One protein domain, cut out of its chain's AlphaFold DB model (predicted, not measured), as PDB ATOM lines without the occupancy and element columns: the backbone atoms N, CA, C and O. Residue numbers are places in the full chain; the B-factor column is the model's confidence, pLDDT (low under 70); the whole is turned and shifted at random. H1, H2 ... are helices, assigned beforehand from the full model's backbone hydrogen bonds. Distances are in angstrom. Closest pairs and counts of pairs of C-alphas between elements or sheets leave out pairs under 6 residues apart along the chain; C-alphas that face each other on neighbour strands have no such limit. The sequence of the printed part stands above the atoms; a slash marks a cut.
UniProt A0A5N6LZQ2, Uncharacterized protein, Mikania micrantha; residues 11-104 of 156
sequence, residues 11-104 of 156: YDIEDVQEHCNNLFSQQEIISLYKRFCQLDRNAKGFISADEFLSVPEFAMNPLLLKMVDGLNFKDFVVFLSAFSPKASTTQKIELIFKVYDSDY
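What this domain is: This is residues 11 to 104 of the 156 residues of an uncharacterized protein of Mikania micrantha (UniProt A0A5N6LZQ2). H4 sits in the middle of this all-helix domain: H1 and the longest helix, H2, stand about perpendicular to each other and both pack on H4, while H5, on another side of H4 and apart from H1 and H2, stays only close to it. The short H3 is near the last residue of H2, and a long stretch with no named element, residues 54 to 72, leads from H3 back to H4. The printed part has 94 residues with five named helices, H1 to H5 in order along the chain, and no named strand; its class is all helix. It is compact, with a radius of gyration of the C-alphas of 13.0 A, and rounded, with spans of 34 by 32 by 24 A.

How they stand to each other: H2, residues 26 to 39, touches H1, residues 11 to 19, with its residues 26 to 30 alone. The closest C-alphas of the two are those of Ile 13 and Gln 26, 6.4 A apart, and their lines stand at 84 degrees, about perpendicular. H2 also touches H4, residues 73 to 81, at a steep tilt of 66 degrees, opposite ways; the closest C-alphas are those of Phe 36 and Phe 73, 6.8 A apart. H1 touches H4, closest at the C-alphas of Val 16 and Lys 74, 6.1 A apart. They run the same way at a steep tilt of 38 degrees, only just more than shallow. The packing of the helices is mostly crossed: none of these three touching pairs is at a shallow tilt. H3, residues 49 to 53, is close to H2 but not clearly touching, with the C-alphas of Leu 39 and Glu 51 the closest at 5.9 A. H5, residues 89 to 100, is close to H4 but not clearly touching, with the C-alphas of Phe 79 and Leu 95 the closest at 7.5 A; these two run opposite ways at a steep tilt of 58 degrees. H5 is apart from H1, H2 and H3, and H3 is apart from H1 and H4. In H1, H2, H3, H4 and H5, every O i to N i+4 pair is within hydrogen-bond range.

Where its parts are: H2, the longest helix, measures 19.9 A from C-alpha 26 at (7.196, -34.508, -31.906) to C-alpha 39. H1 measures 12.3 A and begins with C-alpha 11 at (0.588, -42.782, -34.757). H4 also measures 12.3 A. H3 measures 6.1 A. H5 measures 16.9 A and ends with C-alpha 100 at (-17.364, -19.441, -21.143).

The domain as a whole: The two C-alphas farthest apart are those of Asn 42 and Thr 89, at 35.4 A. The printed part, residues 11 to 104, has no cut. The link from H3 to H4 is long, with 19 residues; the links H1 to H2, H2 to H3 and H4 to H5 are short, with 6, 9 and 7 residues. The mean pLDDT of the printed part is 84.4, and it is under 70 at residue 56 and residues 58 to 66, within that long link.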
ATOM      1  N   TYR A  11       1.963 -43.137 -34.411       91.38
ATOM      2  CA  TYR A  11       0.588 -42.782 -34.757       91.38
ATOM      3  C   TYR A  11      -0.035 -41.836 -33.723       91.38
ATOM      4  O   TYR A  11      -0.610 -40.823 -34.101       91.38
ATOM      5  N   ASP A  12       0.142 -42.111 -32.425       90.31
ATOM      6  CA  ASP A  12      -0.388 -41.244 -31.362       90.31
ATOM      7  C   ASP A  12       0.234 -39.843 -31.412       90.31
ATOM      8  O   ASP A  12      -0.442 -38.845 -31.171       90.31
ATOM      9  N   ILE A  13       1.532 -39.764 -31.726       90.81
ATOM     10  CA  ILE A  13       2.239 -38.488 -31.856       90.81
ATOM     11  C   ILE A  13       1.691 -37.700 -33.043       90.81
ATOM     12  O   ILE A  13       1.393 -36.520 -32.886       90.81
ATOM     13  N   GLU A  14       1.563 -38.328 -34.211       92.31
ATOM     14  CA  GLU A  14       1.058 -37.681 -35.426       92.31
ATOM     15  C   GLU A  14      -0.382 -37.194 -35.251       92.31
ATOM     16  O   GLU A  14      -0.683 -36.044 -35.566       92.31
ATOM     17  N   ASP A  15      -1.232 -38.023 -34.652       91.88
ATOM     18  CA  ASP A  15      -2.623 -37.697 -34.357       91.88
ATOM     19  C   ASP A  15      -2.740 -36.497 -33.399       91.88
ATOM     20  O   ASP A  15      -3.458 -35.534 -33.675       91.88
ATOM     21  N   VAL A  16      -1.965 -36.474 -32.307       92.38
ATOM     22  CA  VAL A  16      -1.910 -35.321 -31.386       92.38
ATOM     23  C   VAL A  16      -1.367 -34.073 -32.084       92.38
ATOM     24  O   VAL A  16      -1.840 -32.959 -31.839       92.38
ATOM     25  N   GLN A  17      -0.371 -34.238 -32.950       91.19
ATOM     26  CA  GLN A  17       0.244 -33.130 -33.670       91.19
ATOM     27  C   GLN A  17      -0.752 -32.468 -34.628       91.19
ATOM     28  O   GLN A  17      -0.823 -31.239 -34.682       91.19
ATOM     29  N   GLU A  18      -1.566 -33.261 -35.323       89.38
ATOM     30  CA  GLU A  18      -2.656 -32.768 -36.166       89.38
ATOM     31  C   GLU A  18      -3.716 -32.031 -35.331       89.38
ATOM     32  O   GLU A  18      -4.062 -30.889 -35.639       89.38
ATOM     33  N   HIS A  19      -4.138 -32.613 -34.202       86.88
ATOM     34  CA  HIS A  19      -5.141 -32.022 -33.306       86.88
ATOM     35  C   HIS A  19      -4.712 -30.684 -32.681       86.88
ATOM     36  O   HIS A  19      -5.558 -29.845 -32.375       86.88
ATOM     37  N   CYS A  20      -3.408 -30.450 -32.505       86.00
ATOM     38  CA  CYS A  20      -2.874 -29.183 -31.998       86.00
ATOM     39  C   CYS A  20      -2.358 -28.244 -33.105       86.00
ATOM     40  O   CYS A  20      -1.549 -27.357 -32.832       86.00
ATOM     41  N   ASN A  21      -2.822 -28.410 -34.353       85.88
ATOM     42  CA  ASN A  21      -2.446 -27.588 -35.513       85.88
ATOM     43  C   ASN A  21      -0.927 -27.515 -35.763       85.88
ATOM     44  O   ASN A  21      -0.413 -26.489 -36.211       85.88
ATOM     45  N   ASN A  22      -0.189 -28.583 -35.454       87.94
ATOM     46  CA  ASN A  22       1.272 -28.647 -35.555       87.94
ATOM     47  C   ASN A  22       2.010 -27.547 -34.760       87.94
ATOM     48  O   ASN A  22       3.132 -27.168 -35.101       87.94
ATOM     49  N   LEU A  23       1.401 -27.029 -33.684       89.62
ATOM     50  CA  LEU A  23       2.024 -26.015 -32.821       89.62
ATOM     51  C   LEU A  23       3.201 -26.575 -32.012       89.62
ATOM     52  O   LEU A  23       4.125 -25.830 -31.656       89.62
ATOM     53  N   PHE A  24       3.176 -27.881 -31.758       91.69
ATOM     54  CA  PHE A  24       4.227 -28.625 -31.084       91.69
ATOM     55  C   PHE A  24       4.908 -29.595 -32.049       91.69
ATOM     56  O   PHE A  24       4.270 -30.250 -32.865       91.69
ATOM     57  N   SER A  25       6.224 -29.691 -31.934       92.50
ATOM     58  CA  SER A  25       7.034 -30.730 -32.557       92.50
ATOM     59  C   SER A  25       6.855 -32.071 -31.842       92.50
ATOM     60  O   SER A  25       6.488 -32.122 -30.667       92.50
ATOM     61  N   GLN A  26       7.222 -33.167 -32.505       92.81
ATOM     62  CA  GLN A  26       7.196 -34.508 -31.906       92.81
ATOM     63  C   GLN A  26       7.967 -34.583 -30.574       92.81
ATOM     64  O   GLN A  26       7.515 -35.219 -29.625       92.81
ATOM     65  N   GLN A  27       9.108 -33.889 -30.460       91.25
ATOM     66  CA  GLN A  27       9.896 -33.851 -29.219       91.25
ATOM     67  C   GLN A  27       9.193 -33.071 -28.098       91.25
ATOM     68  O   GLN A  27       9.264 -33.468 -26.930       91.25
ATOM     69  N   GLU A  28       8.489 -31.987 -28.439       92.06
ATOM     70  CA  GLU A  28       7.648 -31.251 -27.491       92.06
ATOM     71  C   GLU A  28       6.480 -32.131 -27.020       92.06
ATOM     72  O   GLU A  28       6.264 -32.228 -25.817       92.06
ATOM     73  N   ILE A  29       5.811 -32.863 -27.919       93.06
ATOM     74  CA  ILE A  29       4.721 -33.797 -27.574       93.06
ATOM     75  C   ILE A  29       5.211 -34.905 -26.631       93.06
ATOM     76  O   ILE A  29       4.584 -35.168 -25.606       93.06
ATOM     77  N   ILE A  30       6.367 -35.513 -26.911       91.31
ATOM     78  CA  ILE A  30       6.971 -36.526 -26.028       91.31
ATOM     79  C   ILE A  30       7.289 -35.932 -24.647       91.31
ATOM     80  O   ILE A  30       7.099 -36.585 -23.619       91.31
ATOM     81  N   SER A  31       7.774 -34.689 -24.601       92.19
ATOM     82  CA  SER A  31       8.074 -33.995 -23.343       92.19
ATOM     83  C   SER A  31       6.802 -33.671 -22.555       92.19
ATOM     84  O   SER A  31       6.769 -33.859 -21.338       92.19
ATOM     85  N   LEU A  32       5.737 -33.257 -23.246       91.88
ATOM     86  CA  LEU A  32       4.415 -33.041 -22.663       91.88
ATOM     87  C   LEU A  32       3.829 -34.339 -22.110       91.88
ATOM     88  O   LEU A  32       3.291 -34.318 -21.011       91.88
ATOM     89  N   TYR A  33       3.996 -35.469 -22.800       92.38
ATOM     90  CA  TYR A  33       3.540 -36.774 -22.315       92.38
ATOM     91  C   TYR A  33       4.254 -37.202 -21.036       92.38
ATOM     92  O   TYR A  33       3.616 -37.608 -20.070       92.38
ATOM     93  N   LYS A  34       5.581 -37.027 -20.976       90.31
ATOM     94  CA  LYS A  34       6.340 -37.274 -19.741       90.31
ATOM     95  C   LYS A  34       5.820 -36.419 -18.588       90.31
ATOM     96  O   LYS A  34       5.673 -36.925 -17.480       90.31
ATOM     97  N   ARG A  35       5.523 -35.142 -18.849       90.25
ATOM     98  CA  ARG A  35       4.958 -34.237 -17.841       90.25
ATOM     99  C   ARG A  35       3.534 -34.636 -17.450       90.25
ATOM    100  O   ARG A  35       3.219 -34.611 -16.269       90.25
ATOM    101  N   PHE A  36       2.714 -35.071 -18.402       90.94
ATOM    102  CA  PHE A  36       1.375 -35.600 -18.153       90.94
ATOM    103  C   PHE A  36       1.426 -36.800 -17.199       90.94
ATOM    104  O   PHE A  36       0.754 -36.790 -16.176       90.94
ATOM    105  N   CYS A  37       2.304 -37.776 -17.451       90.06
ATOM    106  CA  CYS A  37       2.486 -38.928 -16.562       90.06
ATOM    107  C   CYS A  37       3.014 -38.555 -15.166       90.06
ATOM    108  O   CYS A  37       2.759 -39.276 -14.209       90.06
ATOM    109  N   GLN A  38       3.771 -37.461 -15.035       89.06
ATOM    110  CA  GLN A  38       4.217 -36.961 -13.727       89.06
ATOM    111  C   GLN A  38       3.080 -36.298 -12.939       89.06
ATOM    112  O   GLN A  38       3.089 -36.335 -11.708       89.06
ATOM    113  N   LEU A  39       2.131 -35.674 -13.640       88.62
ATOM    114  CA  LEU A  39       0.961 -35.033 -13.040       88.62
ATOM    115  C   LEU A  39      -0.126 -36.052 -12.685       88.62
ATOM    116  O   LEU A  39      -0.730 -35.937 -11.622       88.62
ATOM    117  N   ASP A  40      -0.324 -37.071 -13.524       89.44
ATOM    118  CA  ASP A  40      -1.223 -38.198 -13.273       89.44
ATOM    119  C   ASP A  40      -0.611 -39.172 -12.247       89.44
ATOM    120  O   ASP A  40      -0.101 -40.249 -12.571       89.44
ATOM    121  N   ARG A  41      -0.651 -38.771 -10.972       85.12
ATOM    122  CA  ARG A  41       0.001 -39.476  -9.853       85.12
ATOM    123  C   ARG A  41      -0.476 -40.918  -9.687       85.12
ATOM    124  O   ARG A  41       0.270 -41.746  -9.169       85.12
ATOM    125  N   ASN A  42      -1.705 -41.206 -10.110       85.25
ATOM    126  CA  ASN A  42      -2.346 -42.508  -9.946       85.25
ATOM    127  C   ASN A  42      -2.423 -43.313 -11.253       85.25
ATOM    128  O   ASN A  42      -3.031 -44.383 -11.254       85.25
ATOM    129  N   ALA A  43      -1.822 -42.823 -12.344       83.81
ATOM    130  CA  ALA A  43      -1.900 -43.422 -13.676       83.81
ATOM    131  C   ALA A  43      -3.350 -43.711 -14.125       83.81
ATOM    132  O   ALA A  43      -3.641 -44.763 -14.701       83.81
ATOM    133  N   LYS A  44      -4.275 -42.791 -13.826       89.56
ATOM    134  CA  LYS A  44      -5.705 -42.911 -14.147       89.56
ATOM    135  C   LYS A  44      -6.028 -42.570 -15.607       89.56
ATOM    136  O   LYS A  44      -7.118 -42.891 -16.074       89.56
ATOM    137  N   GLY A  45      -5.091 -41.966 -16.340       87.81
ATOM    138  CA  GLY A  45      -5.223 -41.601 -17.753       87.81
ATOM    139  C   GLY A  45      -5.817 -40.211 -18.000       87.81
ATOM    140  O   GLY A  45      -6.041 -39.840 -19.152       87.81
ATOM    141  N   PHE A  46      -6.054 -39.442 -16.941       90.38
ATOM    142  CA  PHE A  46      -6.528 -38.060 -16.990       90.38
ATOM    143  C   PHE A  46      -5.915 -37.258 -15.842       90.38
ATOM    144  O   PHE A  46      -5.548 -37.833 -14.822       90.38
ATOM    145  N   ILE A  47      -5.822 -35.940 -15.992       87.88
ATOM    146  CA  ILE A  47      -5.401 -35.023 -14.927       87.88
ATOM    147  C   ILE A  47      -6.658 -34.460 -14.259       87.88
ATOM    148  O   ILE A  47      -7.572 -34.013 -14.948       87.88
ATOM    149  N   SER A  48      -6.726 -34.506 -12.928       88.19
ATOM    150  CA  SER A  48      -7.792 -33.831 -12.169       88.19
ATOM    151  C   SER A  48      -7.419 -32.388 -11.835       88.19
ATOM    152  O   SER A  48      -6.235 -32.038 -11.815       88.19
ATOM    153  N   ALA A  49      -8.410 -31.566 -11.489       83.25
ATOM    154  CA  ALA A  49      -8.178 -30.168 -11.120       83.25
ATOM    155  C   ALA A  49      -7.098 -29.997 -10.027       83.25
ATOM    156  O   ALA A  49      -6.188 -29.184 -10.189       83.25
ATOM    157  N   ASP A  50      -7.119 -30.813  -8.965       83.88
ATOM    158  CA  ASP A  50      -6.113 -30.771  -7.886       83.88
ATOM    159  C   ASP A  50      -4.685 -31.103  -8.355       83.88
ATOM    160  O   ASP A  50      -3.701 -30.539  -7.868       83.88
ATOM    161  N   GLU A  51      -4.544 -32.035  -9.302       86.81
ATOM    162  CA  GLU A  51      -3.241 -32.401  -9.867       86.81
ATOM    163  C   GLU A  51      -2.706 -31.274 -10.748       86.81
ATOM    164  O   GLU A  51      -1.520 -30.946 -10.672       86.81
ATOM    165  N   PHE A  52      -3.585 -30.634 -11.519       82.31
ATOM    166  CA  PHE A  52      -3.244 -29.476 -12.336       82.31
ATOM    167  C   PHE A  52      -2.827 -28.273 -11.475       82.31
ATOM    168  O   PHE A  52      -1.801 -27.644 -11.739       82.31
ATOM    169  N   LEU A  53      -3.560 -28.014 -10.389       78.31
ATOM    170  CA  LEU A  53      -3.288 -26.953  -9.412       78.31
ATOM    171  C   LEU A  53      -1.990 -27.142  -8.626       78.31
ATOM    172  O   LEU A  53      -1.460 -26.181  -8.070       78.31
ATOM    173  N   SER A  54      -1.439 -28.358  -8.597       80.69
ATOM    174  CA  SER A  54      -0.130 -28.596  -7.986       80.69
ATOM    175  C   SER A  54       1.029 -27.934  -8.739       80.69
ATOM    176  O   SER A  54       2.139 -27.863  -8.209       80.69
ATOM    177  N   VAL A  55       0.776 -27.422  -9.948       78.12
ATOM    178  CA  VAL A  55       1.707 -26.617 -10.738       78.12
ATOM    179  C   VAL A  55       1.433 -25.127 -10.470       78.12
ATOM    180  O   VAL A  55       0.406 -24.608 -10.918       78.12
ATOM    181  N   PRO A  56       2.334 -24.412  -9.768       69.44
ATOM    182  CA  PRO A  56       2.099 -23.032  -9.333       69.44
ATOM    183  C   PRO A  56       1.758 -22.061 -10.470       69.44
ATOM    184  O   PRO A  56       0.962 -21.144 -10.288       69.44
ATOM    185  N   GLU A  57       2.327 -22.266 -11.659       71.44
ATOM    186  CA  GLU A  57       2.120 -21.408 -12.827       71.44
ATOM    187  C   GLU A  57       0.675 -21.437 -13.345       71.44
ATOM    188  O   GLU A  57       0.225 -20.477 -13.971       71.44
ATOM    189  N   PHE A  58      -0.067 -22.512 -13.069       67.56
ATOM    190  CA  PHE A  58      -1.445 -22.687 -13.522       67.56
ATOM    191  C   PHE A  58      -2.498 -22.273 -12.489       67.56
ATOM    192  O   PHE A  58      -3.637 -21.995 -12.860       67.56
ATOM    193  N   ALA A  59      -2.118 -22.139 -11.216       62.69
ATOM    194  CA  ALA A  59      -3.010 -21.671 -10.151       62.69
ATOM    195  C   ALA A  59      -3.449 -20.199 -10.317       62.69
ATOM    196  O   ALA A  59      -4.355 -19.733  -9.632       62.69
ATOM    197  N   MET A  60      -2.825 -19.460 -11.240       56.34
ATOM    198  CA  MET A  60      -3.005 -18.014 -11.396       56.34
ATOM    199  C   MET A  60      -4.227 -17.596 -12.227       56.34
ATOM    200  O   MET A  60      -4.516 -16.402 -12.301       56.34
ATOM    201  N   ASN A  61      -4.954 -18.526 -12.860       64.75
ATOM    202  CA  ASN A  61      -6.146 -18.181 -13.641       64.75
ATOM    203  C   ASN A  61      -7.346 -19.089 -13.306       64.75
ATOM    204  O   ASN A  61      -7.505 -20.146 -13.920       64.75
ATOM    205  N   PRO A  62      -8.225 -18.651 -12.384       63.31
ATOM    206  CA  PRO A  62      -9.386 -19.417 -11.932       63.31
ATOM    207  C   PRO A  62     -10.341 -19.844 -13.052       63.31
ATOM    208  O   PRO A  62     -10.962 -20.896 -12.958       63.31
ATOM    209  N   LEU A  63     -10.435 -19.066 -14.137       67.06
ATOM    210  CA  LEU A  63     -11.322 -19.384 -15.261       67.06
ATOM    211  C   LEU A  63     -10.854 -20.632 -16.015       67.06
ATOM    212  O   LEU A  63     -11.663 -21.429 -16.479       67.06
ATOM    213  N   LEU A  64      -9.539 -20.842 -16.089       68.81
ATOM    214  CA  LEU A  64      -8.966 -22.021 -16.733       68.81
ATOM    215  C   LEU A  64      -9.140 -23.285 -15.887       68.81
ATOM    216  O   LEU A  64      -9.094 -24.382 -16.435       68.81
ATOM    217  N   LEU A  65      -9.386 -23.148 -14.579       69.38
ATOM    218  CA  LEU A  65      -9.545 -24.289 -13.677       69.38
ATOM    219  C   LEU A  65     -10.800 -25.118 -13.975       69.38
ATOM    220  O   LEU A  65     -10.829 -26.311 -13.695       69.38
ATOM    221  N   LYS A  66     -11.818 -24.515 -14.596       67.88
ATOM    222  CA  LYS A  66     -13.033 -25.235 -15.001       67.88
ATOM    223  C   LYS A  66     -12.799 -26.203 -16.158       67.88
ATOM    224  O   LYS A  66     -13.504 -27.197 -16.265       67.88
ATOM    225  N   MET A  67     -11.804 -25.935 -16.999       72.69
ATOM    226  CA  MET A  67     -11.473 -26.798 -18.135       72.69
ATOM    227  C   MET A  67     -10.550 -27.956 -17.790       72.69
ATOM    228  O   MET A  67     -10.417 -28.874 -18.591       72.69
ATOM    229  N   VAL A  68      -9.849 -27.889 -16.658       74.31
ATOM    230  CA  VAL A  68      -8.720 -28.793 -16.397       74.31
ATOM    231  C   VAL A  68      -9.109 -30.054 -15.640       74.31
ATOM    232  O   VAL A  68      -8.249 -30.904 -15.416       74.31
ATOM    233  N   ASP A  69     -10.381 -30.203 -15.265       81.25
ATOM    234  CA  ASP A  69     -10.843 -31.411 -14.596       81.25
ATOM    235  C   ASP A  69     -11.146 -32.525 -15.601       81.25
ATOM    236  O   ASP A  69     -12.006 -32.395 -16.470       81.25
ATOM    237  N   GLY A  70     -10.419 -33.637 -15.490       83.88
ATOM    238  CA  GLY A  70     -10.623 -34.804 -16.345       83.88
ATOM    239  C   GLY A  70      -9.927 -34.732 -17.706       83.88
ATOM    240  O   GLY A  70     -10.287 -35.494 -18.602       83.88
ATOM    241  N   LEU A  71      -8.920 -33.870 -17.881       88.12
ATOM    242  CA  LEU A  71      -8.181 -33.772 -19.144       88.12
ATOM    243  C   LEU A  71      -7.401 -35.058 -19.432       88.12
ATOM    244  O   LEU A  71      -6.448 -35.382 -18.719       88.12
ATOM    245  N   ASN A  72      -7.744 -35.763 -20.511       91.06
ATOM    246  CA  ASN A  72      -6.874 -36.808 -21.054       91.06
ATOM    247  C   ASN A  72      -5.650 -36.184 -21.756       91.06
ATOM    248  O   ASN A  72      -5.548 -34.966 -21.908       91.06
ATOM    249  N   PHE A  73      -4.704 -37.012 -22.206       90.88
ATOM    250  CA  PHE A  73      -3.473 -36.506 -22.818       90.88
ATOM    251  C   PHE A  73      -3.709 -35.632 -24.064       90.88
ATOM    252  O   PHE A  73      -3.039 -34.610 -24.221       90.88
ATOM    253  N   LYS A  74      -4.662 -35.988 -24.934       90.44
ATOM    254  CA  LYS A  74      -4.967 -35.196 -26.137       90.44
ATOM    255  C   LYS A  74      -5.518 -33.829 -25.756       90.44
ATOM    256  O   LYS A  74      -5.006 -32.812 -26.224       90.44
ATOM    257  N   ASP A  75      -6.495 -33.809 -24.855       88.38
ATOM    258  CA  ASP A  75      -7.126 -32.575 -24.394       88.38
ATOM    259  C   ASP A  75      -6.127 -31.685 -23.650       88.38
ATOM    260  O   ASP A  75      -6.102 -30.476 -23.863       88.38
ATOM    261  N   PHE A  76      -5.223 -32.275 -22.864       88.81
ATOM    262  CA  PHE A  76      -4.126 -31.564 -22.208       88.81
ATOM    263  C   PHE A  76      -3.197 -30.863 -23.211       88.81
ATOM    264  O   PHE A  76      -2.848 -29.696 -23.020       88.81
ATOM    265  N   VAL A  77      -2.808 -31.531 -24.303       90.06
ATOM    266  CA  VAL A  77      -1.949 -30.920 -25.333       90.06
ATOM    267  C   VAL A  77      -2.695 -29.826 -26.099       90.06
ATOM    268  O   VAL A  77      -2.132 -28.753 -26.323       90.06
ATOM    269  N   VAL A  78      -3.961 -30.051 -26.463       86.62
ATOM    270  CA  VAL A  78      -4.801 -29.039 -27.126       86.62
ATOM    271  C   VAL A  78      -4.991 -27.818 -26.226       86.62
ATOM    272  O   VAL A  78      -4.810 -26.691 -26.683       86.62
ATOM    273  N   PHE A  79      -5.264 -28.027 -24.939       86.56
ATOM    274  CA  PHE A  79      -5.372 -26.965 -23.946       86.56
ATOM    275  C   PHE A  79      -4.085 -26.131 -23.877       86.56
ATOM    276  O   PHE A  79      -4.124 -24.908 -24.020       86.56
ATOM    277  N   LEU A  80      -2.922 -26.782 -23.748       86.12
ATOM    278  CA  LEU A  80      -1.630 -26.089 -23.708       86.12
ATOM    279  C   LEU A  80      -1.277 -25.390 -25.024       86.12
ATOM    280  O   LEU A  80      -0.547 -24.396 -25.013       86.12
ATOM    281  N   SER A  81      -1.803 -25.872 -26.152       87.25
ATOM    282  CA  SER A  81      -1.530 -25.291 -27.467       87.25
ATOM    283  C   SER A  81      -1.965 -23.829 -27.554       87.25
ATOM    284  O   SER A  81      -1.230 -23.017 -28.110       87.25
ATOM    285  N   ALA A  82      -3.068 -23.450 -26.905       83.56
ATOM    286  CA  ALA A  82      -3.552 -22.071 -26.882       83.56
ATOM    287  C   ALA A  82      -2.605 -21.107 -26.136       83.56
ATOM    288  O   ALA A  82      -2.554 -19.916 -26.447       83.56
ATOM    289  N   PHE A  83      -1.800 -21.611 -25.196       83.56
ATOM    290  CA  PHE A  83      -0.794 -20.819 -24.477       83.56
ATOM    291  C   PHE A  83       0.541 -20.731 -25.220       83.56
ATOM    292  O   PHE A  83       1.421 -19.969 -24.819       83.56
ATOM    293  N   SER A  84       0.700 -21.472 -26.320       85.19
ATOM    294  CA  SER A  84       1.904 -21.401 -27.138       85.19
ATOM    295  C   SER A  84       2.086 -19.988 -27.707       85.19
ATOM    296  O   SER A  84       1.135 -19.388 -28.221       85.19
ATOM    297  N   PRO A  85       3.313 -19.436 -27.712       83.94
ATOM    298  CA  PRO A  85       3.593 -18.183 -28.410       83.94
ATOM    299  C   PRO A  85       3.368 -18.298 -29.927       83.94
ATOM    300  O   PRO A  85       3.175 -17.282 -30.585       83.94
ATOM    301  N   LYS A  86       3.359 -19.525 -30.474       86.50
ATOM    302  CA  LYS A  86       3.078 -19.809 -31.888       86.50
ATOM    303  C   LYS A  86       1.576 -19.829 -32.210       86.50
ATOM    304  O   LYS A  86       1.223 -19.827 -33.385       86.50
ATOM    305  N   ALA A  87       0.702 -19.881 -31.201       87.50
ATOM    306  CA  ALA A  87      -0.742 -19.931 -31.409       87.50
ATOM    307  C   ALA A  87      -1.271 -18.602 -31.959       87.50
ATOM    308  O   ALA A  87      -0.947 -17.522 -31.454       87.50
ATOM    309  N   SER A  88      -2.125 -18.700 -32.975       87.69
ATOM    310  CA  SER A  88      -2.816 -17.555 -33.563       87.69
ATOM    311  C   SER A  88      -3.798 -16.924 -32.573       87.69
ATOM    312  O   SER A  88      -4.291 -17.573 -31.649       87.69
ATOM    313  N   THR A  89      -4.136 -15.652 -32.794       85.62
ATOM    314  CA  THR A  89      -5.161 -14.959 -31.999       85.62
ATOM    315  C   THR A  89      -6.493 -15.710 -32.013       85.62
ATOM    316  O   THR A  89      -7.131 -15.823 -30.972       85.62
ATOM    317  N   THR A  90      -6.881 -16.286 -33.154       85.94
ATOM    318  CA  THR A  90      -8.112 -17.078 -33.284       85.94
ATOM    319  C   THR A  90      -8.110 -18.292 -32.359       85.94
ATOM    320  O   THR A  90      -9.063 -18.472 -31.613       85.94
ATOM    321  N   GLN A  91      -7.018 -19.063 -32.309       83.44
ATOM    322  CA  GLN A  91      -6.909 -20.231 -31.419       83.44
ATOM    323  C   GLN A  91      -6.994 -19.844 -29.937       83.44
ATOM    324  O   GLN A  91      -7.587 -20.557 -29.128       83.44
ATOM    325  N   LYS A  92      -6.432 -18.686 -29.571       85.38
ATOM    326  CA  LYS A  92      -6.540 -18.149 -28.207       85.38
ATOM    327  C   LYS A  92      -7.977 -17.753 -27.871       85.38
ATOM    328  O   LYS A  92      -8.450 -18.059 -26.780       85.38
ATOM    329  N   ILE A  93      -8.668 -17.104 -28.809       84.50
ATOM    330  CA  ILE A  93     -10.078 -16.727 -28.659       84.50
ATOM    331  C   ILE A  93     -10.964 -17.970 -28.556       84.50
ATOM    332  O   ILE A  93     -11.845 -17.994 -27.708       84.50
ATOM    333  N   GLU A  94     -10.719 -19.009 -29.355       85.75
ATOM    334  CA  GLU A  94     -11.468 -20.269 -29.287       85.75
ATOM    335  C   GLU A  94     -11.349 -20.942 -27.918       85.75
ATOM    336  O   GLU A  94     -12.350 -21.426 -27.392       85.75
ATOM    337  N   LEU A  95     -10.155 -20.945 -27.309       81.69
ATOM    338  CA  LEU A  95      -9.993 -21.458 -25.948       81.69
ATOM    339  C   LEU A  95     -10.826 -20.635 -24.956       81.69
ATOM    340  O   LEU A  95     -11.593 -21.208 -24.191       81.69
ATOM    341  N   ILE A  96     -10.707 -19.305 -24.991       81.56
ATOM    342  CA  ILE A  96     -11.466 -18.414 -24.098       81.56
ATOM    343  C   ILE A  96     -12.970 -18.612 -24.294       81.56
ATOM    344  O   ILE A  96     -13.706 -18.705 -23.321       81.56
ATOM    345  N   PHE A  97     -13.435 -18.717 -25.537       87.06
ATOM    346  CA  PHE A  97     -14.836 -18.971 -25.845       87.06
ATOM    347  C   PHE A  97     -15.316 -20.267 -25.193       87.06
ATOM    348  O   PHE A  97     -16.317 -20.255 -24.486       87.06
ATOM    349  N   LYS A  98     -14.564 -21.359 -25.363       82.56
ATOM    350  CA  LYS A  98     -14.885 -22.647 -24.745       82.56
ATOM    351  C   LYS A  98     -14.897 -22.580 -23.210       82.56
ATOM    352  O   LYS A  98     -15.609 -23.355 -22.593       82.56
ATOM    353  N   VAL A  99     -14.114 -21.689 -22.587       80.31
ATOM    354  CA  VAL A  99     -14.129 -21.496 -21.120       80.31
ATOM    355  C   VAL A  99     -15.472 -20.931 -20.662       80.31
ATOM    356  O   VAL A  99     -15.967 -21.314 -19.608       80.31
ATOM    357  N   TYR A 100     -16.064 -20.035 -21.452       82.19
ATOM    358  CA  TYR A 100     -17.364 -19.441 -21.143       82.19
ATOM    359  C   TYR A 100     -18.551 -20.305 -21.605       82.19
ATOM    360  O   TYR A 100     -19.608 -20.250 -20.985       82.19
ATOM    361  N   ASP A 101     -18.391 -21.117 -22.653       86.44
ATOM    362  CA  ASP A 101     -19.402 -22.052 -23.181       86.44
ATOM    363  C   ASP A 101     -19.497 -23.324 -22.315       86.44
ATOM    364  O   ASP A 101     -19.158 -24.427 -22.742       86.44
ATOM    365  N   SER A 102     -19.908 -23.160 -21.054       75.00
ATOM    366  CA  SER A 102     -19.898 -24.228 -20.038       75.00
ATOM    367  C   SER A 102     -20.834 -25.403 -20.352       75.00
ATOM    368  O   SER A 102     -20.608 -26.509 -19.861       75.00
ATOM    369  N   ASP A 103     -21.888 -25.184 -21.143       81.31
ATOM    370  CA  ASP A 103     -22.830 -26.227 -21.566       81.31
ATOM    371  C   ASP A 103     -22.494 -26.820 -22.948       81.31
ATOM    372  O   ASP A 103     -23.212 -27.701 -23.430       81.31
ATOM    373  N   TYR A 104     -21.383 -26.385 -23.556       81.56
ATOM    374  CA  TYR A 104     -20.877 -26.843 -24.850       81.56
ATOM    375  C   TYR A 104     -21.905 -26.731 -25.984       81.56
ATOM    376  O   TYR A 104     -21.895 -27.530 -26.930       81.56
TER     377      TYR A 104